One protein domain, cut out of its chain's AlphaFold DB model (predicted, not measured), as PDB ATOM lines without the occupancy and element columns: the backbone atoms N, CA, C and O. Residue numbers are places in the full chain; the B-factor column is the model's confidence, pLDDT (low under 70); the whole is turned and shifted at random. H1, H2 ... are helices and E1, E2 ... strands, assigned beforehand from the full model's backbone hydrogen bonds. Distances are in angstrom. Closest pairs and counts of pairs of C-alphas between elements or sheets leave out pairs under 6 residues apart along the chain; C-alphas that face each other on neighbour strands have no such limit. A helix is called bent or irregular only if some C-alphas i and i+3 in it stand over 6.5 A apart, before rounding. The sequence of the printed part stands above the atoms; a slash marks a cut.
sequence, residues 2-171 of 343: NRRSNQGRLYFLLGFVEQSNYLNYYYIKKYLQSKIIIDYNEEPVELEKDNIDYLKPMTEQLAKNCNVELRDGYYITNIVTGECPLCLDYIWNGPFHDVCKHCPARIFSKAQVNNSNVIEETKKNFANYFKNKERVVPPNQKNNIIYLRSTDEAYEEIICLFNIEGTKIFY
ATOM      1  N   ASN A   2      -9.158  17.141 282.515       57.78
ATOM      2  CA  ASN A   2     -10.340  16.984 281.625       57.78
ATOM      3  C   ASN A   2     -11.313  18.182 281.555       57.78
ATOM      4  O   ASN A   2     -11.919  18.419 280.514       57.78
ATOM      5  N   ARG A   3     -11.476  18.956 282.631       63.22
ATOM      6  CA  ARG A   3     -12.440  20.069 282.701       63.22
ATOM      7  C   ARG A   3     -12.220  21.134 281.618       63.22
ATOM      8  O   ARG A   3     -13.134  21.489 280.883       63.22
ATOM      9  N   ARG A   4     -10.982  21.614 281.527       61.00
ATOM     10  CA  ARG A   4     -10.575  22.765 280.712       61.00
ATOM     11  C   ARG A   4     -10.496  22.415 279.220       61.00
ATOM     12  O   ARG A   4     -10.935  23.189 278.379       61.00
ATOM     13  N   SER A   5     -10.084  21.184 278.902       66.81
ATOM     14  CA  SER A   5     -10.176  20.617 277.548       66.81
ATOM     15  C   SER A   5     -11.618  20.596 277.022       66.81
ATOM     16  O   SER A   5     -11.855  20.967 275.874       66.81
ATOM     17  N   ASN A   6     -12.595  20.229 277.857       74.88
ATOM     18  CA  ASN A   6     -14.002  20.216 277.446       74.88
ATOM     19  C   ASN A   6     -14.604  21.622 277.308       74.88
ATOM     20  O   ASN A   6     -15.473  21.809 276.465       74.88
ATOM     21  N   GLN A   7     -14.103  22.621 278.041       76.06
ATOM     22  CA  GLN A   7     -14.462  24.022 277.801       76.06
ATOM     23  C   GLN A   7     -13.982  24.497 276.420       76.06
ATOM     24  O   GLN A   7     -14.748  25.109 275.681       76.06
ATOM     25  N   GLY A   8     -12.760  24.129 276.019       74.06
ATOM     26  CA  GLY A   8     -12.260  24.402 274.666       74.06
ATOM     27  C   GLY A   8     -13.079  23.719 273.561       74.06
ATOM     28  O   GLY A   8     -13.351  24.331 272.533       74.06
ATOM     29  N   ARG A   9     -13.534  22.477 273.791       80.69
ATOM     30  CA  ARG A   9     -14.458  21.775 272.879       80.69
ATOM     31  C   ARG A   9     -15.780  22.516 272.727       80.69
ATOM     32  O   ARG A   9     -16.268  22.638 271.612       80.69
ATOM     33  N   LEU A  10     -16.337  23.024 273.826       82.81
ATOM     34  CA  LEU A  10     -17.568  23.805 273.788       82.81
ATOM     35  C   LEU A  10     -17.394  25.085 272.966       82.81
ATOM     36  O   LEU A  10     -18.224  25.371 272.117       82.81
ATOM     37  N   TYR A  11     -16.307  25.829 273.178       80.12
ATOM     38  CA  TYR A  11     -16.058  27.070 272.433       80.12
ATOM     39  C   TYR A  11     -15.891  26.812 270.934       80.12
ATOM     40  O   TYR A  11     -16.409  27.574 270.125       80.12
ATOM     41  N   PHE A  12     -15.230  25.711 270.565       80.88
ATOM     42  CA  PHE A  12     -15.173  25.264 269.176       80.88
ATOM     43  C   PHE A  12     -16.573  24.952 268.616       80.88
ATOM     44  O   PHE A  12     -16.936  25.472 267.567       80.88
ATOM     45  N   LEU A  13     -17.379  24.160 269.332       83.69
ATOM     46  CA  LEU A  13     -18.725  23.766 268.892       83.69
ATOM     47  C   LEU A  13     -19.716  24.943 268.820       83.69
ATOM     48  O   LEU A  13     -20.658  24.890 268.038       83.69
ATOM     49  N   LEU A  14     -19.504  25.999 269.613       83.12
ATOM     50  CA  LEU A  14     -20.292  27.237 269.583       83.12
ATOM     51  C   LEU A  14     -19.819  28.241 268.518       83.12
ATOM     52  O   LEU A  14     -20.410  29.311 268.400       83.12
ATOM     53  N   GLY A  15     -18.747  27.941 267.778       78.88
ATOM     54  CA  GLY A  15     -18.188  28.864 266.787       78.88
ATOM     55  C   GLY A  15     -17.509  30.090 267.402       78.88
ATOM     56  O   GLY A  15     -17.427  31.133 266.771       78.88
ATOM     57  N   PHE A  16     -17.021  29.997 268.642       77.31
ATOM     58  CA  PHE A  16     -16.322  31.106 269.309       77.31
ATOM     59  C   PHE A  16     -14.848  31.211 268.918       77.31
ATOM     60  O   PHE A  16     -14.157  32.096 269.417       77.31
ATOM     61  N   VAL A  17     -14.347  30.297 268.089       75.12
ATOM     62  CA  VAL A  17     -12.965  30.298 267.607       75.12
ATOM     63  C   VAL A  17     -12.963  30.798 266.168       75.12
ATOM     64  O   VAL A  17     -13.616  30.208 265.311       75.12
ATOM     65  N   GLU A  18     -12.217  31.865 265.913       77.62
ATOM     66  CA  GLU A  18     -12.106  32.524 264.614       77.62
ATOM     67  C   GLU A  18     -10.656  32.537 264.131       77.62
ATOM     68  O   GLU A  18      -9.705  32.612 264.919       77.62
ATOM     69  N   GLN A  19     -10.480  32.507 262.809       73.94
ATOM     70  CA  GLN A  19      -9.158  32.629 262.217       73.94
ATOM     71  C   GLN A  19      -8.634  34.059 262.360       73.94
ATOM     72  O   GLN A  19      -9.349  35.016 262.069       73.94
ATOM     73  N   SER A  20      -7.386  34.220 262.811       74.81
ATOM     74  CA  SER A  20      -6.745  35.532 262.754       74.81
ATOM     75  C   SER A  20      -6.109  35.764 261.382       74.81
ATOM     76  O   SER A  20      -5.813  34.818 260.650       74.81
ATOM     77  N   ASN A  21      -5.820  37.028 261.072       73.31
ATOM     78  CA  ASN A  21      -5.069  37.413 259.871       73.31
ATOM     79  C   ASN A  21      -3.619  36.885 259.879       73.31
ATOM     80  O   ASN A  21      -2.933  36.935 258.862       73.31
ATOM     81  N   TYR A  22      -3.152  36.369 261.018       73.25
ATOM     82  CA  TYR A  22      -1.824  35.804 261.195       73.25
ATOM     83  C   TYR A  22      -1.906  34.280 261.211       73.25
ATOM     84  O   TYR A  22      -2.654  33.687 261.989       73.25
ATOM     85  N   LEU A  23      -1.087  33.639 260.370       67.56
ATOM     86  CA  LEU A  23      -1.145  32.198 260.091       67.56
ATOM     87  C   LEU A  23      -1.077  31.316 261.347       67.56
ATOM     88  O   LEU A  23      -1.604  30.211 261.345       67.56
ATOM     89  N   ASN A  24      -0.436  31.813 262.407       74.75
ATOM     90  CA  ASN A  24      -0.170  31.072 263.634       74.75
ATOM     91  C   ASN A  24      -1.077  31.470 264.799       74.75
ATOM     92  O   ASN A  24      -0.795  31.045 265.913       74.75
ATOM     93  N   TYR A  25      -2.126  32.271 264.594       75.38
ATOM     94  CA  TYR A  25      -2.983  32.734 265.685       75.38
ATOM     95  C   TYR A  25      -4.475  32.585 265.374       75.38
ATOM     96  O   TYR A  25      -4.917  32.738 264.234       75.38
ATOM     97  N   TYR A  26      -5.259  32.339 266.422       76.31
ATOM     98  CA  TYR A  26      -6.720  32.355 266.399       76.31
ATOM     99  C   TYR A  26      -7.277  33.319 267.440       76.31
ATOM    100  O   TYR A  26      -6.686  33.505 268.507       76.31
ATOM    101  N   TYR A  27      -8.434  33.898 267.125       76.25
ATOM    102  CA  TYR A  27      -9.233  34.666 268.064       76.25
ATOM    103  C   TYR A  27     -10.229  33.747 268.767       76.25
ATOM    104  O   TYR A  27     -10.837  32.881 268.147       76.25
ATOM    105  N   ILE A  28     -10.398  33.927 270.073       74.69
ATOM    106  CA  ILE A  28     -11.386  33.203 270.874       74.69
ATOM    107  C   ILE A  28     -12.300  34.226 271.532       74.69
ATOM    108  O   ILE A  28     -11.841  35.033 272.341       74.69
ATOM    109  N   LYS A  29     -13.591  34.195 271.204       74.31
ATOM    110  CA  LYS A  29     -14.588  35.110 271.758       74.31
ATOM    111  C   LYS A  29     -14.693  34.939 273.274       74.31
ATOM    112  O   LYS A  29     -14.853  33.828 273.785       74.31
ATOM    113  N   LYS A  30     -14.619  36.051 274.004       69.94
ATOM    114  CA  LYS A  30     -14.853  36.107 275.448       69.94
ATOM    115  C   LYS A  30     -16.336  35.859 275.695       69.94
ATOM    116  O   LYS A  30     -17.192  36.606 275.226       69.94
ATOM    117  N   TYR A  31     -16.651  34.812 276.447       63.44
ATOM    118  CA  TYR A  31     -18.003  34.634 276.963       63.44
ATOM    119  C   TYR A  31     -18.254  35.683 278.058       63.44
ATOM    120  O   TYR A  31     -17.385  35.893 278.901       63.44
ATOM    121  N   LEU A  32     -19.423  36.334 278.025       53.94
ATOM    122  CA  LEU A  32     -19.824  37.574 278.728       53.94
ATOM    123  C   LEU A  32     -19.782  37.563 280.275       53.94
ATOM    124  O   LEU A  32     -20.388  38.409 280.928       53.94
ATOM    125  N   GLN A  33     -19.070  36.634 280.900       51.88
ATOM    126  CA  GLN A  33     -18.932  36.563 282.345       51.88
ATOM    127  C   GLN A  33     -17.590  37.167 282.761       51.88
ATOM    128  O   GLN A  33     -16.596  36.470 282.927       51.88
ATOM    129  N   SER A  34     -17.590  38.487 282.955       43.25
ATOM    130  CA  SER A  34     -16.471  39.341 283.389       43.25
ATOM    131  C   SER A  34     -15.923  39.033 284.795       43.25
ATOM    132  O   SER A  34     -15.317  39.896 285.421       43.25
ATOM    133  N   LYS A  35     -16.168  37.835 285.335       49.09
ATOM    134  CA  LYS A  35     -15.679  37.422 286.650       49.09
ATOM    135  C   LYS A  35     -14.504  36.482 286.452       49.09
ATOM    136  O   LYS A  35     -14.689  35.345 286.018       49.09
ATOM    137  N   ILE A  36     -13.313  36.965 286.775       48.81
ATOM    138  CA  ILE A  36     -12.111  36.142 286.804       48.81
ATOM    139  C   ILE A  36     -12.238  35.242 288.033       48.81
ATOM    140  O   ILE A  36     -12.316  35.706 289.165       48.81
ATOM    141  N   ILE A  37     -12.365  33.935 287.818       46.28
ATOM    142  CA  ILE A  37     -12.459  32.973 288.920       46.28
ATOM    143  C   ILE A  37     -11.037  32.575 289.280       46.28
ATOM    144  O   ILE A  37     -10.359  31.924 288.486       46.28
ATOM    145  N   ILE A  38     -10.595  32.970 290.470       43.16
ATOM    146  CA  ILE A  38      -9.288  32.581 290.982       43.16
ATOM    147  C   ILE A  38      -9.427  31.190 291.610       43.16
ATOM    148  O   ILE A  38     -10.178  30.987 292.562       43.16
ATOM    149  N   ASP A  39      -8.710  30.216 291.043       40.94
ATOM    150  CA  ASP A  39      -8.852  28.778 291.338       40.94
ATOM    151  C   ASP A  39      -8.478  28.410 292.789       40.94
ATOM    152  O   ASP A  39      -8.795  27.314 293.235       40.94
ATOM    153  N   TYR A  40      -7.841  29.310 293.553       41.06
ATOM    154  CA  TYR A  40      -7.434  29.028 294.935       41.06
ATOM    155  C   TYR A  40      -8.620  28.777 295.874       41.06
ATOM    156  O   TYR A  40      -8.516  27.931 296.755       41.06
ATOM    157  N   ASN A  41      -9.751  29.460 295.657       46.53
ATOM    158  CA  ASN A  41     -10.939  29.343 296.513       46.53
ATOM    159  C   ASN A  41     -12.230  29.056 295.728       46.53
ATOM    160  O   ASN A  41     -13.310  29.068 296.312       46.53
ATOM    161  N   GLU A  42     -12.146  28.862 294.404       52.16
ATOM    162  CA  GLU A  42     -13.300  28.820 293.483       52.16
ATOM    163  C   GLU A  42     -14.234  30.051 293.590       52.16
ATOM    164  O   GLU A  42     -15.336  30.067 293.031       52.16
ATOM    165  N   GLU A  43     -13.796  31.107 294.281       48.16
ATOM    166  CA  GLU A  43     -14.547  32.342 294.438       48.16
ATOM    167  C   GLU A  43     -14.255  33.276 293.256       48.16
ATOM    168  O   GLU A  43     -13.093  33.501 292.897       48.16
ATOM    169  N   PRO A  44     -15.301  33.812 292.601       51.75
ATOM    170  CA  PRO A  44     -15.121  34.791 291.546       51.75
ATOM    171  C   PRO A  44     -14.534  36.065 292.145       51.75
ATOM    172  O   PRO A  44     -15.164  36.694 292.993       51.75
ATOM    173  N   VAL A  45     -13.366  36.471 291.661       51.84
ATOM    174  CA  VAL A  45     -12.843  37.806 291.913       51.84
ATOM    175  C   VAL A  45     -13.350  38.705 290.797       51.84
ATOM    176  O   VAL A  45     -13.045  38.539 289.613       51.84
ATOM    177  N   GLU A  46     -14.196  39.652 291.179       53.22
ATOM    178  CA  GLU A  46     -14.557  40.754 290.302       53.22
ATOM    179  C   GLU A  46     -13.376  41.716 290.270       53.22
ATOM    180  O   GLU A  46     -13.122  42.452 291.219       53.22
ATOM    181  N   LEU A  47     -12.620  41.676 289.174       53.75
ATOM    182  CA  LEU A  47     -11.715  42.764 288.854       53.75
ATOM    183  C   LEU A  47     -12.583  43.948 288.429       53.75
ATOM    184  O   LEU A  47     -13.259  43.893 287.401       53.75
ATOM    185  N   GLU A  48     -12.606  44.989 289.262       56.28
ATOM    186  CA  GLU A  48     -13.233  46.265 288.913       56.28
ATOM    187  C   GLU A  48     -12.704  46.738 287.551       56.28
ATOM    188  O   GLU A  48     -11.532  46.524 287.228       56.28
ATOM    189  N   LYS A  49     -13.569  47.358 286.738       58.12
ATOM    190  CA  LYS A  49     -13.214  47.843 285.390       58.12
ATOM    191  C   LYS A  49     -11.920  48.659 285.400       58.12
ATOM    192  O   LYS A  49     -11.049  48.429 284.567       58.12
ATOM    193  N   ASP A  50     -11.775  49.499 286.415       59.84
ATOM    194  CA  ASP A  50     -10.633  50.381 286.620       59.84
ATOM    195  C   ASP A  50      -9.315  49.593 286.763       59.84
ATOM    196  O   ASP A  50      -8.274  50.028 286.280       59.84
ATOM    197  N   ASN A  51      -9.352  48.380 287.332       63.50
ATOM    198  CA  ASN A  51      -8.183  47.503 287.478       63.50
ATOM    199  C   ASN A  51      -7.726  46.881 286.150       63.50
ATOM    200  O   ASN A  51      -6.532  46.658 285.946       63.50
ATOM    201  N   ILE A  52      -8.660  46.618 285.233       64.69
ATOM    202  CA  ILE A  52      -8.343  46.108 283.892       64.69
ATOM    203  C   ILE A  52      -7.688  47.199 283.040       64.69
ATOM    204  O   ILE A  52      -6.763  46.904 282.280       64.69
ATOM    205  N   ASP A  53      -8.101  48.455 283.211       68.12
ATOM    206  CA  ASP A  53      -7.517  49.586 282.489       68.12
ATOM    207  C   ASP A  53      -6.029  49.785 282.830       68.12
ATOM    208  O   ASP A  53      -5.234  50.089 281.938       68.12
ATOM    209  N   TYR A  54      -5.603  49.494 284.066       70.62
ATOM    210  CA  TYR A  54      -4.176  49.503 284.432       70.62
ATOM    211  C   TYR A  54      -3.350  48.423 283.716       70.62
ATOM    212  O   TYR A  54      -2.146  48.595 283.524       70.62
ATOM    213  N   LEU A  55      -3.971  47.318 283.290       70.50
ATOM    214  CA  LEU A  55      -3.304  46.221 282.572       70.50
ATOM    215  C   LEU A  55      -3.283  46.437 281.050       70.50
ATOM    216  O   LEU A  55      -2.592  45.713 280.320       70.50
ATOM    217  N   LYS A  56      -4.009  47.443 280.555       74.31
ATOM    218  CA  LYS A  56      -4.109  47.766 279.130       74.31
ATOM    219  C   LYS A  56      -2.750  48.063 278.473       74.31
ATOM    220  O   LYS A  56      -2.482  47.441 277.445       74.31
ATOM    221  N   PRO A  57      -1.840  48.879 279.050       78.38
ATOM    222  CA  PRO A  57      -0.547  49.172 278.421       78.38
ATOM    223  C   PRO A  57       0.318  47.921 278.221       78.38
ATOM    224  O   PRO A  57       0.942  47.744 277.176       78.38
ATOM    225  N   MET A  58       0.312  47.012 279.201       75.69
ATOM    226  CA  MET A  58       1.017  45.730 279.111       75.69
ATOM    227  C   MET A  58       0.405  44.837 278.022       75.69
ATOM    228  O   MET A  58       1.128  44.241 277.227       75.69
ATOM    229  N   THR A  59      -0.927  44.780 277.955       73.50
ATOM    230  CA  THR A  59      -1.664  44.016 276.936       73.50
ATOM    231  C   THR A  59      -1.351  44.533 275.526       73.50
ATOM    232  O   THR A  59      -1.067  43.751 274.622       73.50
ATOM    233  N   GLU A  60      -1.319  45.853 275.338       77.56
ATOM    234  CA  GLU A  60      -0.937  46.492 274.074       77.56
ATOM    235  C   GLU A  60       0.514  46.195 273.681       77.56
ATOM    236  O   GLU A  60       0.802  45.945 272.509       77.56
ATOM    237  N   GLN A  61       1.439  46.183 274.643       78.00
ATOM    238  CA  GLN A  61       2.842  45.863 274.386       78.00
ATOM    239  C   GLN A  61       3.038  44.394 273.983       78.00
ATOM    240  O   GLN A  61       3.764  44.106 273.032       78.00
ATOM    241  N   LEU A  62       2.354  43.462 274.651       74.12
ATOM    242  CA  LEU A  62       2.384  42.039 274.303       74.12
ATOM    243  C   LEU A  62       1.798  41.780 272.908       74.12
ATOM    244  O   LEU A  62       2.350  40.989 272.143       74.12
ATOM    245  N   ALA A  63       0.727  42.491 272.547       75.50
ATOM    246  CA  ALA A  63       0.101  42.372 271.233       75.50
ATOM    247  C   ALA A  63       1.036  42.850 270.116       75.50
ATOM    248  O   ALA A  63       1.197  42.160 269.108       75.50
ATOM    249  N   LYS A  64       1.724  43.982 270.338       78.94
ATOM    250  CA  LYS A  64       2.760  44.496 269.429       78.94
ATOM    251  C   LYS A  64       3.886  43.483 269.225       78.94
ATOM    252  O   LYS A  64       4.273  43.250 268.088       78.94
ATOM    253  N   ASN A  65       4.358  42.828 270.287       75.75
ATOM    254  CA  ASN A  65       5.429  41.827 270.185       75.75
ATOM    255  C   ASN A  65       5.029  40.600 269.355       75.75
ATOM    256  O   ASN A  65       5.870  40.001 268.691       75.75
ATOM    257  N   CYS A  66       3.752  40.215 269.395       70.81
ATOM    258  CA  CYS A  66       3.232  39.106 268.599       70.81
ATOM    259  C   CYS A  66       2.813  39.526 267.181       70.81
ATOM    260  O   CYS A  66       2.420  38.660 266.404       70.81
ATOM    261  N   ASN A  67       2.888  40.823 266.844       75.38
ATOM    262  CA  ASN A  67       2.293  41.406 265.643       75.38
ATOM    263  C   ASN A  67       0.833  40.968 265.476       75.38
ATOM    264  O   ASN A  67       0.476  40.481 264.420       75.38
ATOM    265  N   VAL A  68      -0.012  41.066 266.506       72.38
ATOM    266  CA  VAL A  68      -1.443  40.726 266.383       72.38
ATOM    267  C   VAL A  68      -2.298  41.922 266.781       72.38
ATOM    268  O   VAL A  68      -1.967  42.653 267.713       72.38
ATOM    269  N   GLU A  69      -3.405  42.127 266.072       78.00
ATOM    270  CA  GLU A  69      -4.364  43.187 266.381       78.00
ATOM    271  C   GLU A  69      -5.212  42.823 267.603       78.00
ATOM    272  O   GLU A  69      -5.785  41.739 267.693       78.00
ATOM    273  N   LEU A  70      -5.329  43.748 268.554       73.38
ATOM    274  CA  LEU A  70      -6.232  43.573 269.686       73.38
ATOM    275  C   LEU A  70      -7.677  43.781 269.239       73.38
ATOM    276  O   LEU A  70      -8.018  44.823 268.686       73.38
ATOM    277  N   ARG A  71      -8.535  42.804 269.543       74.25
ATOM    278  CA  ARG A  71      -9.985  42.904 269.362       74.25
ATOM    279  C   ARG A  71     -10.668  42.907 270.717       74.25
ATOM    280  O   ARG A  71     -10.433  42.014 271.537       74.25
ATOM    281  N   ASP A  72     -11.516  43.903 270.948       73.12
ATOM    282  CA  ASP A  72     -12.312  43.930 272.168       73.12
ATOM    283  C   ASP A  72     -13.266  42.729 272.197       73.12
ATOM    284  O   ASP A  72     -13.800  42.310 271.173       73.12
ATOM    285  N   GLY A  73     -13.423  42.120 273.369       71.56
ATOM    286  CA  GLY A  73     -14.209  40.894 273.505       71.56
ATOM    287  C   GLY A  73     -13.541  39.609 272.992       71.56
ATOM    288  O   GLY A  73     -14.214  38.582 272.987       71.56
ATOM    289  N   TYR A  74     -12.249  39.599 272.632       73.75
ATOM    290  CA  TYR A  74     -11.537  38.379 272.197       73.75
ATOM    291  C   TYR A  74     -10.220  38.135 272.951       73.75
ATOM    292  O   TYR A  74      -9.545  39.061 273.401       73.75
ATOM    293  N   TYR A  75      -9.860  36.861 273.098       71.62
ATOM    294  CA  TYR A  75      -8.504  36.404 273.407       71.62
ATOM    295  C   TYR A  75      -7.789  36.005 272.114       71.62
ATOM    296  O   TYR A  75      -8.438  35.658 271.131       71.62
ATOM    297  N   ILE A  76      -6.458  35.998 272.131       73.38
ATOM    298  CA  ILE A  76      -5.626  35.517 271.019       73.38
ATOM    299  C   ILE A  76      -4.864  34.288 271.489       73.38
ATOM    300  O   ILE A  76      -4.321  34.295 272.586       73.38
ATOM    301  N   THR A  77      -4.800  33.236 270.682       72.69
ATOM    302  CA  THR A  77      -4.062  32.005 271.003       72.69
ATOM    303  C   THR A  77      -3.198  31.584 269.824       72.69
ATOM    304  O   THR A  77      -3.677  31.553 268.693       72.69
ATOM    305  N   ASN A  78      -1.931  31.267 270.082       71.44
ATOM    306  CA  ASN A  78      -1.014  30.713 269.095       71.44
ATOM    307  C   ASN A  78      -1.419  29.268 268.764       71.44
ATOM    308  O   ASN A  78      -1.754  28.497 269.649       71.44
ATOM    309  N   ILE A  79      -1.388  28.876 267.500       66.69
ATOM    310  CA  ILE A  79      -1.851  27.566 267.024       66.69
ATOM    311  C   ILE A  79      -0.821  26.474 267.300       66.69
ATOM    312  O   ILE A  79      -1.183  25.342 267.620       66.69
ATOM    313  N   VAL A  80       0.459  26.823 267.172       64.25
ATOM    314  CA  VAL A  80       1.595  25.906 267.283       64.25
ATOM    315  C   VAL A  80       1.917  25.643 268.745       64.25
ATOM    316  O   VAL A  80       2.020  24.491 269.158       64.25
ATOM    317  N   THR A  81       2.053  26.707 269.538       62.28
ATOM    318  CA  THR A  81       2.379  26.593 270.966       62.28
ATOM    319  C   THR A  81       1.134  26.471 271.833       62.28
ATOM    320  O   THR A  81       1.224  26.080 272.998       62.28
ATOM    321  N   GLY A  82      -0.028  26.849 271.286       59.59
ATOM    322  CA  GLY A  82      -1.261  26.944 272.049       59.59
ATOM    323  C   GLY A  82      -1.232  28.003 273.139       59.59
ATOM    324  O   GLY A  82      -2.088  28.006 274.013       59.59
ATOM    325  N   GLU A  83      -0.239  28.884 273.150       63.47
ATOM    326  CA  GLU A  83      -0.106  29.912 274.174       63.47
ATOM    327  C   GLU A  83      -0.965  31.124 273.839       63.47
ATOM    328  O   GLU A  83      -1.030  31.558 272.691       63.47
ATOM    329  N   CYS A  84      -1.621  31.688 274.850       65.69
ATOM    330  CA  CYS A  84      -2.369  32.930 274.738       65.69
ATOM    331  C   CYS A  84      -1.469  34.036 275.271       65.69
ATOM    332  O   CYS A  84      -1.370  34.188 276.489       65.69
ATOM    333  N   PRO A  85      -0.813  34.811 274.395       59.25
ATOM    334  CA  PRO A  85       0.101  35.863 274.828       59.25
ATOM    335  C   PRO A  85      -0.605  37.005 275.576       59.25
ATOM    336  O   PRO A  85       0.062  37.826 276.190       59.25
ATOM    337  N   LEU A  86      -1.940  37.073 275.515       58.16
ATOM    338  CA  LEU A  86      -2.747  38.209 275.982       58.16
ATOM    339  C   LEU A  86      -3.778  37.854 277.054       58.16
ATOM    340  O   LEU A  86      -4.577  38.698 277.459       58.16
ATOM    341  N   CYS A  87      -3.806  36.607 277.512       58.78
ATOM    342  CA  CYS A  87      -4.707  36.215 278.582       58.78
ATOM    343  C   CYS A  87      -4.122  36.758 279.885       58.78
ATOM    344  O   CYS A  87      -3.130  36.238 280.366       58.78
ATOM    345  N   LEU A  88      -4.713  37.797 280.478       48.50
ATOM    346  CA  LEU A  88      -4.288  38.302 281.795       48.50
ATOM    347  C   LEU A  88      -4.426  37.231 282.899       48.50
ATOM    348  O   LEU A  88      -3.668  37.244 283.867       48.50
ATOM    349  N   ASP A  89      -5.291  36.234 282.679       43.62
ATOM    350  CA  ASP A  89      -5.369  34.984 283.451       43.62
ATOM    351  C   ASP A  89      -4.045  34.184 283.456       43.62
ATOM    352  O   ASP A  89      -3.785  33.433 284.389       43.62
ATOM    353  N   TYR A  90      -3.199  34.351 282.431       41.09
ATOM    354  CA  TYR A  90      -1.873  33.730 282.291       41.09
ATOM    355  C   TYR A  90      -0.816  34.389 283.188       41.09
ATOM    356  O   TYR A  90       0.129  33.729 283.606       41.09
ATOM    357  N   ILE A  91      -0.960  35.690 283.464       42.78
ATOM    358  CA  ILE A  91       0.060  36.493 284.158       42.78
ATOM    359  C   ILE A  91      -0.159  36.481 285.678       42.78
ATOM    360  O   ILE A  91       0.809  36.574 286.425       42.78
ATOM    361  N   TRP A  92      -1.405  36.337 286.148       41.31
ATOM    362  CA  TRP A  92      -1.744  36.602 287.552       41.31
ATOM    363  C   TRP A  92      -2.243  35.420 288.396       41.31
ATOM    364  O   TRP A  92      -2.496  35.636 289.575       41.31
ATOM    365  N   ASN A  93      -2.338  34.176 287.897       39.03
ATOM    366  CA  ASN A  93      -2.667  33.035 288.769       39.03
ATOM    367  C   ASN A  93      -2.075  31.685 288.330       39.03
ATOM    368  O   ASN A  93      -2.435  31.181 287.279       39.03
ATOM    369  N   GLY A  94      -1.307  31.045 289.223       43.09
ATOM    370  CA  GLY A  94      -1.440  29.626 289.611       43.09
ATOM    371  C   GLY A  94      -1.492  28.557 288.505       43.09
ATOM    372  O   GLY A  94      -1.013  28.783 287.406       43.09
ATOM    373  N   PRO A  95      -2.048  27.353 288.755       33.06
ATOM    374  CA  PRO A  95      -2.021  26.203 287.841       33.06
ATOM    375  C   PRO A  95      -2.930  26.392 286.606       33.06
ATOM    376  O   PRO A  95      -3.736  25.523 286.293       33.06
ATOM    377  N   PHE A  96      -2.834  27.520 285.896       36.59
ATOM    378  CA  PHE A  96      -3.626  27.963 284.742       36.59
ATOM    379  C   PHE A  96      -3.039  27.565 283.375       36.59
ATOM    380  O   PHE A  96      -3.575  27.946 282.335       36.59
ATOM    381  N   HIS A  97      -2.019  26.706 283.336       43.19
ATOM    382  CA  HIS A  97      -1.376  26.255 282.092       43.19
ATOM    383  C   HIS A  97      -2.297  25.530 281.072       43.19
ATOM    384  O   HIS A  97      -1.888  25.338 279.928       43.19
ATOM    385  N   ASP A  98      -3.550  25.182 281.408       41.91
ATOM    386  CA  ASP A  98      -4.312  24.159 280.661       41.91
ATOM    387  C   ASP A  98      -5.633  24.597 280.000       41.91
ATOM    388  O   ASP A  98      -6.222  23.799 279.267       41.91
ATOM    389  N   VAL A  99      -6.158  25.809 280.238       42.91
ATOM    390  CA  VAL A  99      -7.328  26.288 279.450       42.91
ATOM    391  C   VAL A  99      -6.884  26.682 278.044       42.91
ATOM    392  O   VAL A  99      -7.610  26.491 277.070       42.91
ATOM    393  N   CYS A 100      -5.648  27.164 277.954       48.28
ATOM    394  CA  CYS A 100      -5.086  27.720 276.747       48.28
ATOM    395  C   CYS A 100      -4.399  26.679 275.853       48.28
ATOM    396  O   CYS A 100      -4.548  26.723 274.637       48.28
ATOM    397  N   LYS A 101      -3.675  25.704 276.416       45.88
ATOM    398  CA  LYS A 101      -2.526  25.196 275.666       45.88
ATOM    399  C   LYS A 101      -2.759  24.286 274.469       45.88
ATOM    400  O   LYS A 101      -1.882  24.271 273.643       45.88
ATOM    401  N   HIS A 102      -3.842  23.535 274.273       49.94
ATOM    402  CA  HIS A 102      -3.844  22.632 273.093       49.94
ATOM    403  C   HIS A 102      -5.205  22.215 272.552       49.94
ATOM    404  O   HIS A 102      -5.267  21.648 271.467       49.94
ATOM    405  N   CYS A 103      -6.309  22.405 273.278       57.03
ATOM    406  CA  CYS A 103      -7.550  21.735 272.889       57.03
ATOM    407  C   CYS A 103      -8.341  22.483 271.803       57.03
ATOM    408  O   CYS A 103      -8.524  21.896 270.739       57.03
ATOM    409  N   PRO A 104      -8.753  23.753 271.998       60.88
ATOM    410  CA  PRO A 104      -9.509  24.460 270.968       60.88
ATOM    411  C   PRO A 104      -8.673  24.682 269.702       60.88
ATOM    412  O   PRO A 104      -9.135  24.345 268.619       60.88
ATOM    413  N   ALA A 105      -7.417  25.130 269.830       61.75
ATOM    414  CA  ALA A 105      -6.534  25.375 268.685       61.75
ATOM    415  C   ALA A 105      -6.256  24.107 267.854       61.75
ATOM    416  O   ALA A 105      -6.341  24.143 266.628       61.75
ATOM    417  N   ARG A 106      -6.003  22.954 268.497       67.50
ATOM    418  CA  ARG A 106      -5.766  21.687 267.783       67.50
ATOM    419  C   ARG A 106      -7.034  21.117 267.162       67.50
ATOM    420  O   ARG A 106      -6.956  20.515 266.096       67.50
ATOM    421  N   ILE A 107      -8.184  21.253 267.823       70.12
ATOM    422  CA  ILE A 107      -9.470  20.832 267.249       70.12
ATOM    423  C   ILE A 107      -9.787  21.698 266.031       70.12
ATOM    424  O   ILE A 107     -10.099  21.157 264.979       70.12
ATOM    425  N   PHE A 108      -9.621  23.013 266.149       70.25
ATOM    426  CA  PHE A 108      -9.877  23.949 265.064       70.25
ATOM    427  C   PHE A 108      -8.933  23.728 263.874       70.25
ATOM    428  O   PHE A 108      -9.397  23.592 262.748       70.25
ATOM    429  N   SER A 109      -7.627  23.567 264.114       70.50
ATOM    430  CA  SER A 109      -6.657  23.226 263.061       70.50
ATOM    431  C   SER A 109      -7.011  21.911 262.348       70.50
ATOM    432  O   SER A 109      -6.951  21.831 261.124       70.50
ATOM    433  N   LYS A 110      -7.465  20.886 263.082       73.50
ATOM    434  CA  LYS A 110      -7.956  19.635 262.478       73.50
ATOM    435  C   LYS A 110      -9.255  19.826 261.693       73.50
ATOM    436  O   LYS A 110      -9.429  19.198 260.650       73.50
ATOM    437  N   ALA A 111     -10.156  20.676 262.180       71.44
ATOM    438  CA  ALA A 111     -11.423  20.974 261.525       71.44
ATOM    439  C   ALA A 111     -11.234  21.715 260.192       71.44
ATOM    440  O   ALA A 111     -12.012  21.482 259.274       71.44
ATOM    441  N   GLN A 112     -10.172  22.520 260.041       71.31
ATOM    442  CA  GLN A 112      -9.826  23.139 258.752       71.31
ATOM    443  C   GLN A 112      -9.530  22.107 257.652       71.31
ATOM    444  O   GLN A 112      -9.749  22.388 256.479       71.31
ATOM    445  N   VAL A 113      -9.057  20.911 258.019       70.00
ATOM    446  CA  VAL A 113      -8.722  19.846 257.063       70.00
ATOM    447  C   VAL A 113      -9.910  18.911 256.814       70.00
ATOM    448  O   VAL A 113     -10.132  18.512 255.678       70.00
ATOM    449  N   ASN A 114     -10.675  18.551 257.855       73.44
ATOM    450  CA  ASN A 114     -11.798  17.603 257.770       73.44
ATOM    451  C   ASN A 114     -12.935  17.980 258.736       73.44
ATOM    452  O   ASN A 114     -13.081  17.400 259.814       73.44
ATOM    453  N   ASN A 115     -13.750  18.960 258.348       69.81
ATOM    454  CA  ASN A 115     -14.642  19.659 259.273       69.81
ATOM    455  C   ASN A 115     -15.769  18.785 259.868       69.81
ATOM    456  O   ASN A 115     -15.921  18.717 261.087       69.81
ATOM    457  N   SER A 116     -16.523  18.055 259.036       73.25
ATOM    458  CA  SER A 116     -17.713  17.303 259.484       73.25
ATOM    459  C   SER A 116     -17.382  16.218 260.516       73.25
ATOM    460  O   SER A 116     -17.969  16.185 261.597       73.25
ATOM    461  N   ASN A 117     -16.376  15.388 260.230       83.00
ATOM    462  CA  ASN A 117     -15.950  14.315 261.130       83.00
ATOM    463  C   ASN A 117     -15.408  14.861 262.460       83.00
ATOM    464  O   ASN A 117     -15.669  14.289 263.517       83.00
ATOM    465  N   VAL A 118     -14.676  15.980 262.425       83.31
ATOM    466  CA  VAL A 118     -14.096  16.590 263.631       83.31
ATOM    467  C   VAL A 118     -15.180  17.212 264.511       83.31
ATOM    468  O   VAL A 118     -15.098  17.087 265.735       83.31
ATOM    469  N   ILE A 119     -16.209  17.834 263.926       84.00
ATOM    470  CA  ILE A 119     -17.358  18.359 264.676       84.00
ATOM    471  C   ILE A 119     -18.099  17.219 265.378       84.00
ATOM    472  O   ILE A 119     -18.301  17.289 266.592       84.00
ATOM    473  N   GLU A 120     -18.457  16.153 264.659       85.75
ATOM    474  CA  GLU A 120     -19.178  15.016 265.241       85.75
ATOM    475  C   GLU A 120     -18.366  14.315 266.339       85.75
ATOM    476  O   GLU A 120     -18.881  14.045 267.430       85.75
ATOM    477  N   GLU A 121     -17.074  14.073 266.098       87.31
ATOM    478  CA  GLU A 121     -16.174  13.476 267.085       87.31
ATOM    479  C   GLU A 121     -16.051  14.366 268.331       87.31
ATOM    480  O   GLU A 121     -16.121  13.887 269.469       87.31
ATOM    481  N   THR A 122     -15.921  15.679 268.135       85.81
ATOM    482  CA  THR A 122     -15.819  16.648 269.229       85.81
ATOM    483  C   THR A 122     -17.110  16.705 270.038       85.81
ATOM    484  O   THR A 122     -17.049  16.644 271.269       85.81
ATOM    485  N   LYS A 123     -18.272  16.728 269.374       88.88
ATOM    486  CA  LYS A 123     -19.600  16.696 270.004       88.88
ATOM    487  C   LYS A 123     -19.790  15.425 270.829       88.88
ATOM    488  O   LYS A 123     -20.178  15.495 271.995       88.88
ATOM    489  N   LYS A 124     -19.423  14.264 270.278       88.56
ATOM    490  CA  LYS A 124     -19.473  12.969 270.972       88.56
ATOM    491  C   LYS A 124     -18.567  12.937 272.198       88.56
ATOM    492  O   LYS A 124     -19.002  12.535 273.278       88.56
ATOM    493  N   ASN A 125     -17.323  13.384 272.055       86.88
ATOM    494  CA  ASN A 125     -16.358  13.435 273.152       86.88
ATOM    495  C   ASN A 125     -16.807  14.387 274.270       86.88
ATOM    496  O   ASN A 125     -16.636  14.079 275.452       86.88
ATOM    497  N   PHE A 126     -17.406  15.516 273.901       87.69
ATOM    498  CA  PHE A 126     -17.949  16.496 274.831       87.69
ATOM    499  C   PHE A 126     -19.179  15.968 275.586       87.69
ATOM    500  O   PHE A 126     -19.201  15.990 276.816       87.69
ATOM    501  N   ALA A 127     -20.163  15.394 274.888       88.06
ATOM    502  CA  ALA A 127     -21.336  14.793 275.524       88.06
ATOM    503  C   ALA A 127     -20.952  13.626 276.452       88.06
ATOM    504  O   ALA A 127     -21.474  13.504 277.562       88.06
ATOM    505  N   ASN A 128     -19.990  12.791 276.043       87.12
ATOM    506  CA  ASN A 128     -19.491  11.684 276.863       87.12
ATOM    507  C   ASN A 128     -18.839  12.155 278.167       87.12
ATOM    508  O   ASN A 128     -18.976  11.488 279.193       87.12
ATOM    509  N   TYR A 129     -18.153  13.300 278.157       86.69
ATOM    510  CA  TYR A 129     -17.600  13.880 279.379       86.69
ATOM    511  C   TYR A 129     -18.700  14.186 280.407       86.69
ATOM    512  O   TYR A 129     -18.584  13.778 281.564       86.69
ATOM    513  N   PHE A 130     -19.797  14.821 279.986       84.94
ATOM    514  CA  PHE A 130     -20.925  15.114 280.875       84.94
ATOM    515  C   PHE A 130     -21.700  13.854 281.277       84.94
ATOM    516  O   PHE A 130     -22.033  13.700 282.447       84.94
ATOM    517  N   LYS A 131     -21.877  12.883 280.373       87.25
ATOM    518  CA  LYS A 131     -22.424  11.555 280.717       87.25
ATOM    519  C   LYS A 131     -21.626  10.865 281.819       87.25
ATOM    520  O   LYS A 131     -22.205  10.286 282.736       87.25
ATOM    521  N   ASN A 132     -20.298  10.937 281.748       85.31
ATOM    522  CA  ASN A 132     -19.418  10.378 282.769       85.31
ATOM    523  C   ASN A 132     -19.493  11.153 284.088       85.31
ATOM    524  O   ASN A 132     -19.455  10.529 285.144       85.31
ATOM    525  N   LYS A 133     -19.657  12.481 284.046       82.44
ATOM    526  CA  LYS A 133     -19.959  13.273 285.247       82.44
ATOM    527  C   LYS A 133     -21.270  12.834 285.895       82.44
ATOM    528  O   LYS A 133     -21.303  12.627 287.098       82.44
ATOM    529  N   GLU A 134     -22.319  12.614 285.111       82.75
ATOM    530  CA  GLU A 134     -23.606  12.161 285.644       82.75
ATOM    531  C   GLU A 134     -23.519  10.759 286.265       82.75
ATOM    532  O   GLU A 134     -24.238  10.469 287.216       82.75
ATOM    533  N   ARG A 135     -22.616   9.873 285.812       81.38
ATOM    534  CA  ARG A 135     -22.461   8.520 286.394       81.38
ATOM    535  C   ARG A 135     -22.206   8.531 287.897       81.38
ATOM    536  O   ARG A 135     -22.737   7.661 288.579       81.38
ATOM    537  N   VAL A 136     -21.429   9.498 288.379       80.12
ATOM    538  CA  VAL A 136     -21.063   9.615 289.798       80.12
ATOM    539  C   VAL A 136     -22.098  10.388 290.624       80.12
ATOM    540  O   VAL A 136     -21.999  10.417 291.847       80.12
ATOM    541  N   VAL A 137     -23.101  10.995 289.979       77.62
ATOM    542  CA  VAL A 137     -24.172  11.740 290.654       77.62
ATOM    543  C   VAL A 137     -25.247  10.768 291.167       77.62
ATOM    544  O   VAL A 137     -25.666   9.864 290.427       77.62
ATOM    545  N   PRO A 138     -25.735  10.940 292.414       77.62
ATOM    546  CA  PRO A 138     -26.818  10.133 292.963       77.62
ATOM    547  C   PRO A 138     -28.084  10.154 292.082       77.62
ATOM    548  O   PRO A 138     -28.397  11.183 291.480       77.62
ATOM    549  N   PRO A 139     -28.876   9.061 292.027       78.06
ATOM    550  CA  PRO A 139     -30.033   8.962 291.126       78.06
ATOM    551  C   PRO A 139     -31.079  10.076 291.280       78.06
ATOM    552  O   PRO A 139     -31.753  10.421 290.316       78.06
ATOM    553  N   ASN A 140     -31.211  10.652 292.477       76.56
ATOM    554  CA  ASN A 140     -32.154  11.731 292.780       76.56
ATOM    555  C   ASN A 140     -31.700  13.125 292.299       76.56
ATOM    556  O   ASN A 140     -32.504  14.052 292.323       76.56
ATOM    557  N   GLN A 141     -30.438  13.278 291.889       73.88
ATOM    558  CA  GLN A 141     -29.840  14.538 291.418       73.88
ATOM    559  C   GLN A 141     -29.338  14.453 289.969       73.88
ATOM    560  O   GLN A 141     -28.876  15.446 289.414       73.88
ATOM    561  N   LYS A 142     -29.428  13.269 289.361       81.12
ATOM    562  CA  LYS A 142     -28.911  12.971 288.030       81.12
ATOM    563  C   LYS A 142     -29.726  13.663 286.939       81.12
ATOM    564  O   LYS A 142     -30.952  13.538 286.890       81.12
ATOM    565  N   ASN A 143     -29.042  14.310 286.000       83.50
ATOM    566  CA  ASN A 143     -29.673  14.775 284.774       83.50
ATOM    567  C   ASN A 143     -29.873  13.589 283.816       83.50
ATOM    568  O   ASN A 143     -28.975  13.180 283.076       83.50
ATOM    569  N   ASN A 144     -31.085  13.030 283.821       85.88
ATOM    570  CA  ASN A 144     -31.449  11.888 282.980       85.88
ATOM    571  C   ASN A 144     -31.389  12.193 281.477       85.88
ATOM    572  O   ASN A 144     -31.189  11.268 280.690       85.88
ATOM    573  N   ILE A 145     -31.547  13.461 281.074       83.75
ATOM    574  CA  ILE A 145     -31.433  13.864 279.668       83.75
ATOM    575  C   ILE A 145     -29.984  13.679 279.220       83.75
ATOM    576  O   ILE A 145     -29.731  12.974 278.249       83.75
ATOM    577  N   ILE A 146     -29.026  14.192 279.990       84.94
ATOM    578  CA  ILE A 146     -27.601  14.018 279.695       84.94
ATOM    579  C   ILE A 146     -27.204  12.542 279.777       84.94
ATOM    580  O   ILE A 146     -26.521  12.045 278.887       84.94
ATOM    581  N   TYR A 147     -27.631  11.828 280.824       85.12
ATOM    582  CA  TYR A 147     -27.153  10.473 281.105       85.12
ATOM    583  C   TYR A 147     -27.682   9.400 280.138       85.12
ATOM    584  O   TYR A 147     -26.900   8.571 279.671       85.12
ATOM    585  N   LEU A 148     -28.992   9.386 279.854       83.75
ATOM    586  CA  LEU A 148     -29.648   8.266 279.159       83.75
ATOM    587  C   LEU A 148     -29.859   8.493 277.663       83.75
ATOM    588  O   LEU A 148     -30.018   7.523 276.926       83.75
ATOM    589  N   ARG A 149     -29.912   9.747 277.211       89.88
ATOM    590  CA  ARG A 149     -30.343  10.058 275.846       89.88
ATOM    591  C   ARG A 149     -29.217  10.008 274.817       89.88
ATOM    592  O   ARG A 149     -28.056   9.712 275.129       89.88
ATOM    593  N   SER A 150     -29.577  10.272 273.561       91.69
ATOM    594  CA  SER A 150     -28.640  10.371 272.441       91.69
ATOM    595  C   SER A 150     -27.571  11.449 272.674       91.69
ATOM    596  O   SER A 150     -27.665  12.278 273.580       91.69
ATOM    597  N   THR A 151     -26.497  11.412 271.884       90.00
ATOM    598  CA  THR A 151     -25.431  12.428 271.937       90.00
ATOM    599  C   THR A 151     -25.972  13.827 271.646       90.00
ATOM    600  O   THR A 151     -25.560  14.774 272.308       90.00
ATOM    601  N   ASP A 152     -26.906  13.947 270.703       90.00
ATOM    602  CA  ASP A 152     -27.474  15.232 270.296       90.00
ATOM    603  C   ASP A 152     -28.364  15.825 271.383       90.00
ATOM    604  O   ASP A 152     -28.164  16.967 271.776       90.00
ATOM    605  N   GLU A 153     -29.269  15.032 271.956       90.00
ATOM    606  CA  GLU A 153     -30.132  15.501 273.046       90.00
ATOM    607  C   GLU A 153     -29.333  15.861 274.305       90.00
ATOM    608  O   GLU A 153     -29.655  16.831 274.990       90.00
ATOM    609  N   ALA A 154     -28.278  15.098 274.609       89.56
ATOM    610  CA  ALA A 154     -27.380  15.423 275.709       89.56
ATOM    611  C   ALA A 154     -26.618  16.727 275.438       89.56
ATOM    612  O   ALA A 154     -26.464  17.535 276.348       89.56
ATOM    613  N   TYR A 155     -26.154  16.939 274.205       91.25
ATOM    614  CA  TYR A 155     -25.471  18.167 273.814       91.25
ATOM    615  C   TYR A 155     -26.367  19.397 273.983       91.25
ATOM    616  O   TYR A 155     -25.950  20.339 274.651       91.25
ATOM    617  N   GLU A 156     -27.597  19.367 273.463       89.94
ATOM    618  CA  GLU A 156     -28.535  20.493 273.583       89.94
ATOM    619  C   GLU A 156     -28.828  20.845 275.048       89.94
ATOM    620  O   GLU A 156     -28.781  22.011 275.438       89.94
ATOM    621  N   GLU A 157     -29.030  19.837 275.900       89.50
ATOM    622  CA  GLU A 157     -29.216  20.054 277.338       89.50
ATOM    623  C   GLU A 157     -27.975  20.687 277.990       89.50
ATOM    624  O   GLU A 157     -28.102  21.583 278.826       89.50
ATOM    625  N   ILE A 158     -26.762  20.279 277.592       87.56
ATOM    626  CA  ILE A 158     -25.516  20.881 278.094       87.56
ATOM    627  C   ILE A 158     -25.401  22.347 277.656       87.56
ATOM    628  O   ILE A 158     -24.978  23.178 278.460       87.56
ATOM    629  N   ILE A 159     -25.803  22.691 276.427       87.31
ATOM    630  CA  ILE A 159     -25.853  24.087 275.964       87.31
ATOM    631  C   ILE A 159     -26.858  24.894 276.789       87.31
ATOM    632  O   ILE A 159     -26.541  25.999 277.233       87.31
ATOM    633  N   CYS A 160     -28.041  24.342 277.068       86.38
ATOM    634  CA  CYS A 160     -29.013  24.989 277.947       86.38
ATOM    635  C   CYS A 160     -28.435  25.253 279.344       86.38
ATOM    636  O   CYS A 160     -28.582  26.359 279.862       86.38
ATOM    637  N   LEU A 161     -27.739  24.280 279.938       84.00
ATOM    638  CA  LEU A 161     -27.075  24.461 281.231       84.00
ATOM    639  C   LEU A 161     -25.969  25.516 281.161       84.00
ATOM    640  O   LEU A 161     -25.878  26.358 282.053       84.00
ATOM    641  N   PHE A 162     -25.167  25.518 280.095       83.31
ATOM    642  CA  PHE A 162     -24.129  26.523 279.883       83.31
ATOM    643  C   PHE A 162     -24.712  27.936 279.800       83.31
ATOM    644  O   PHE A 162     -24.200  28.846 280.440       83.31
ATOM    645  N   ASN A 163     -25.827  28.124 279.096       79.62
ATOM    646  CA  ASN A 163     -26.481  29.428 278.985       79.62
ATOM    647  C   ASN A 163     -27.080  29.930 280.311       79.62
ATOM    648  O   ASN A 163     -27.350  31.123 280.448       79.62
ATOM    649  N   ILE A 164     -27.306  29.043 281.287       72.69
ATOM    650  CA  ILE A 164     -27.865  29.395 282.598       72.69
ATOM    651  C   ILE A 164     -26.761  29.598 283.640       72.69
ATOM    652  O   ILE A 164     -26.766  30.586 284.372       72.69
ATOM    653  N   GLU A 165     -25.829  28.654 283.736       71.44
ATOM    654  CA  GLU A 165     -24.812  28.610 284.790       71.44
ATOM    655  C   GLU A 165     -23.445  29.141 284.329       71.44
ATOM    656  O   GLU A 165     -22.558  29.393 285.152       71.44
ATOM    657  N   GLY A 166     -23.270  29.338 283.024       73.06
ATOM    658  CA  GLY A 166     -22.011  29.728 282.410       73.06
ATOM    659  C   GLY A 166     -20.956  28.639 282.553       73.06
ATOM    660  O   GLY A 166     -21.223  27.438 282.483       73.06
ATOM    661  N   THR A 167     -19.721  29.053 282.822       73.88
ATOM    662  CA  THR A 167     -18.586  28.130 282.973       73.88
ATOM    663  C   THR A 167     -18.696  27.223 284.205       73.88
ATOM    664  O   THR A 167     -17.944  26.251 284.307       73.88
ATOM    665  N   LYS A 168     -19.649  27.473 285.116       74.06
ATOM    666  CA  LYS A 168     -19.853  26.698 286.353       74.06
ATOM    667  C   LYS A 168     -20.184  25.223 286.109       74.06
ATOM    668  O   LYS A 168     -19.753  24.381 286.891       74.06
ATOM    669  N   ILE A 169     -20.798  24.886 284.973       76.94
ATOM    670  CA  ILE A 169     -21.116  23.496 284.586       76.94
ATOM    671  C   ILE A 169     -19.876  22.584 284.524       76.94
ATOM    672  O   ILE A 169     -19.933  21.354 284.649       76.94
ATOM    673  N   PHE A 170     -18.706  23.189 284.322       74.56
ATOM    674  CA  PHE A 170     -17.446  22.477 284.224       74.56
ATOM    675  C   PHE A 170     -16.877  22.109 285.599       74.56
ATOM    676  O   PHE A 170     -16.139  21.126 285.688       74.56
ATOM    677  N   TYR A 171     -17.274  22.788 286.673       71.00
ATOM    678  CA  TYR A 171     -16.775  22.569 288.031       71.00
ATOM    679  C   TYR A 171     -17.424  21.334 288.674       71.00
ATOM    680  O   TYR A 171     -18.473  20.856 288.228       71.00
TER     681      TYR A 171
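This is residues 2 to 171 of the 343 residues of an uncharacterized protein of Diversispora epigaea (UniProt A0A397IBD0). Look first for a small antiparallel sheet of E1, E2 and E5 joined to a group of helices: H5 packs across the sheet and makes a V with the long H6, and H1 sits between the two arms of that V. H7 and H8 pack on H6 towards one end of the domain, while H2 lies at the other end, beyond the sheet, and a small hairpin of E3 and E4 lies off the sheet. The printed part has 170 residues with eight named helices and five named strands, in the order H1 E1 E2 E3 E4 H2 E5 H3 H4 H5 H6 H7 H8, and its class is mostly helix. It is compact, with a radius of gyration of the C-alphas of 17.1 A and spans of 51 by 40 by 23 A.

Start at the sheet, whose order is E1, residues 17 to 19, E2, residues 25 to 29, and E5, residues 74 to 78. E1 and E2 form a hairpin, with N 18 and O 27 within hydrogen-bond range at 2.8 A. E2 and E5 are antiparallel at 152 degrees, with N 28 and O 75 at 2.8 A. H5, residues 103 to 113, is on this sheet at a height over the sheet of 10.2 A; it lies over E2 and, only just, over E1, with 3 of its C-alphas there. It runs across the strands, at 67 degrees to E2 on the local plane, and the closest C-alphas of those two are Tyr 26 and Ala 105, 7.3 A apart. From H5 step to H6, residues 115 to 135: the two form a helical hairpin at a shallow tilt of 31 degrees, touching at C-alphas 111 and 118, 5.5 A apart, with residues 118 to 122 of H6 alone. H1, residues 2 to 13, completes a bundle, three helices grouped together, with these two. It touches H5 at C-alphas 8 and 104, 4.6 A apart, and H6 at C-alphas 6 and 126, 6.0 A apart. H1 only grazes the sheet, with residues 8 to 12. H8, residues 151 to 170, touches H6 at C-alphas 127 and 155, 5.6 A apart, and H7, residues 144 to 148, touches H8 at C-alphas 146 and 154, 4.2 A apart. H4, residues 97 to 100, touches H1 at C-alphas 4 and 99, 5.0 A apart. H3, residues 88 to 92, is close to but not clearly touching H2, residues 49 to 65, with C-alphas 59 and 88 at 7.9 A. E3, residues 36 to 38, and E4, residues 43 to 45, form a hairpin, with N 45 and O 36 at 2.8 A. Every O i to N i+4 pair is within hydrogen-bond range in H1, H3, H6 and H7; the count is 9 of 13 in H2, 6 of 7 in H5 and 12 of 16 in H8, and H4 is too short for such a pair.

Find C-alpha 2 at (-10.340, 16.984, 281.625), where H1 begins its 16.7 A. H6 begins at C-alpha 115, (-14.642, 19.659, 259.273), and is 30.3 A long; H5 measures 16.0 A, E2 13.3 A and E5 13.4 A. H2, 24.8 A long, is irregular, C-alphas 54 and 57 being 7.0 A apart, with a kink of 40 degrees near residue 56. H8, 17.8 A, is irregular too, C-alphas 164 and 167 being 9.4 A apart, with a kink of 112 degrees near residue 164; it ends at C-alpha 170, (-17.446, 22.477, 284.224). H4 is only just irregular, with C-alphas 97 and 100 at 6.7 A.

The C-alphas farthest apart are those of Lys 64 and Asn 140, 53.3 A, and residues 136 to 141 stand free. The printed part has no cut, and no link between named elements is long. The mean pLDDT of the printed part is 70.4; look for values under 70 in 58 residues, among them 30 to 53 and 79 to 106.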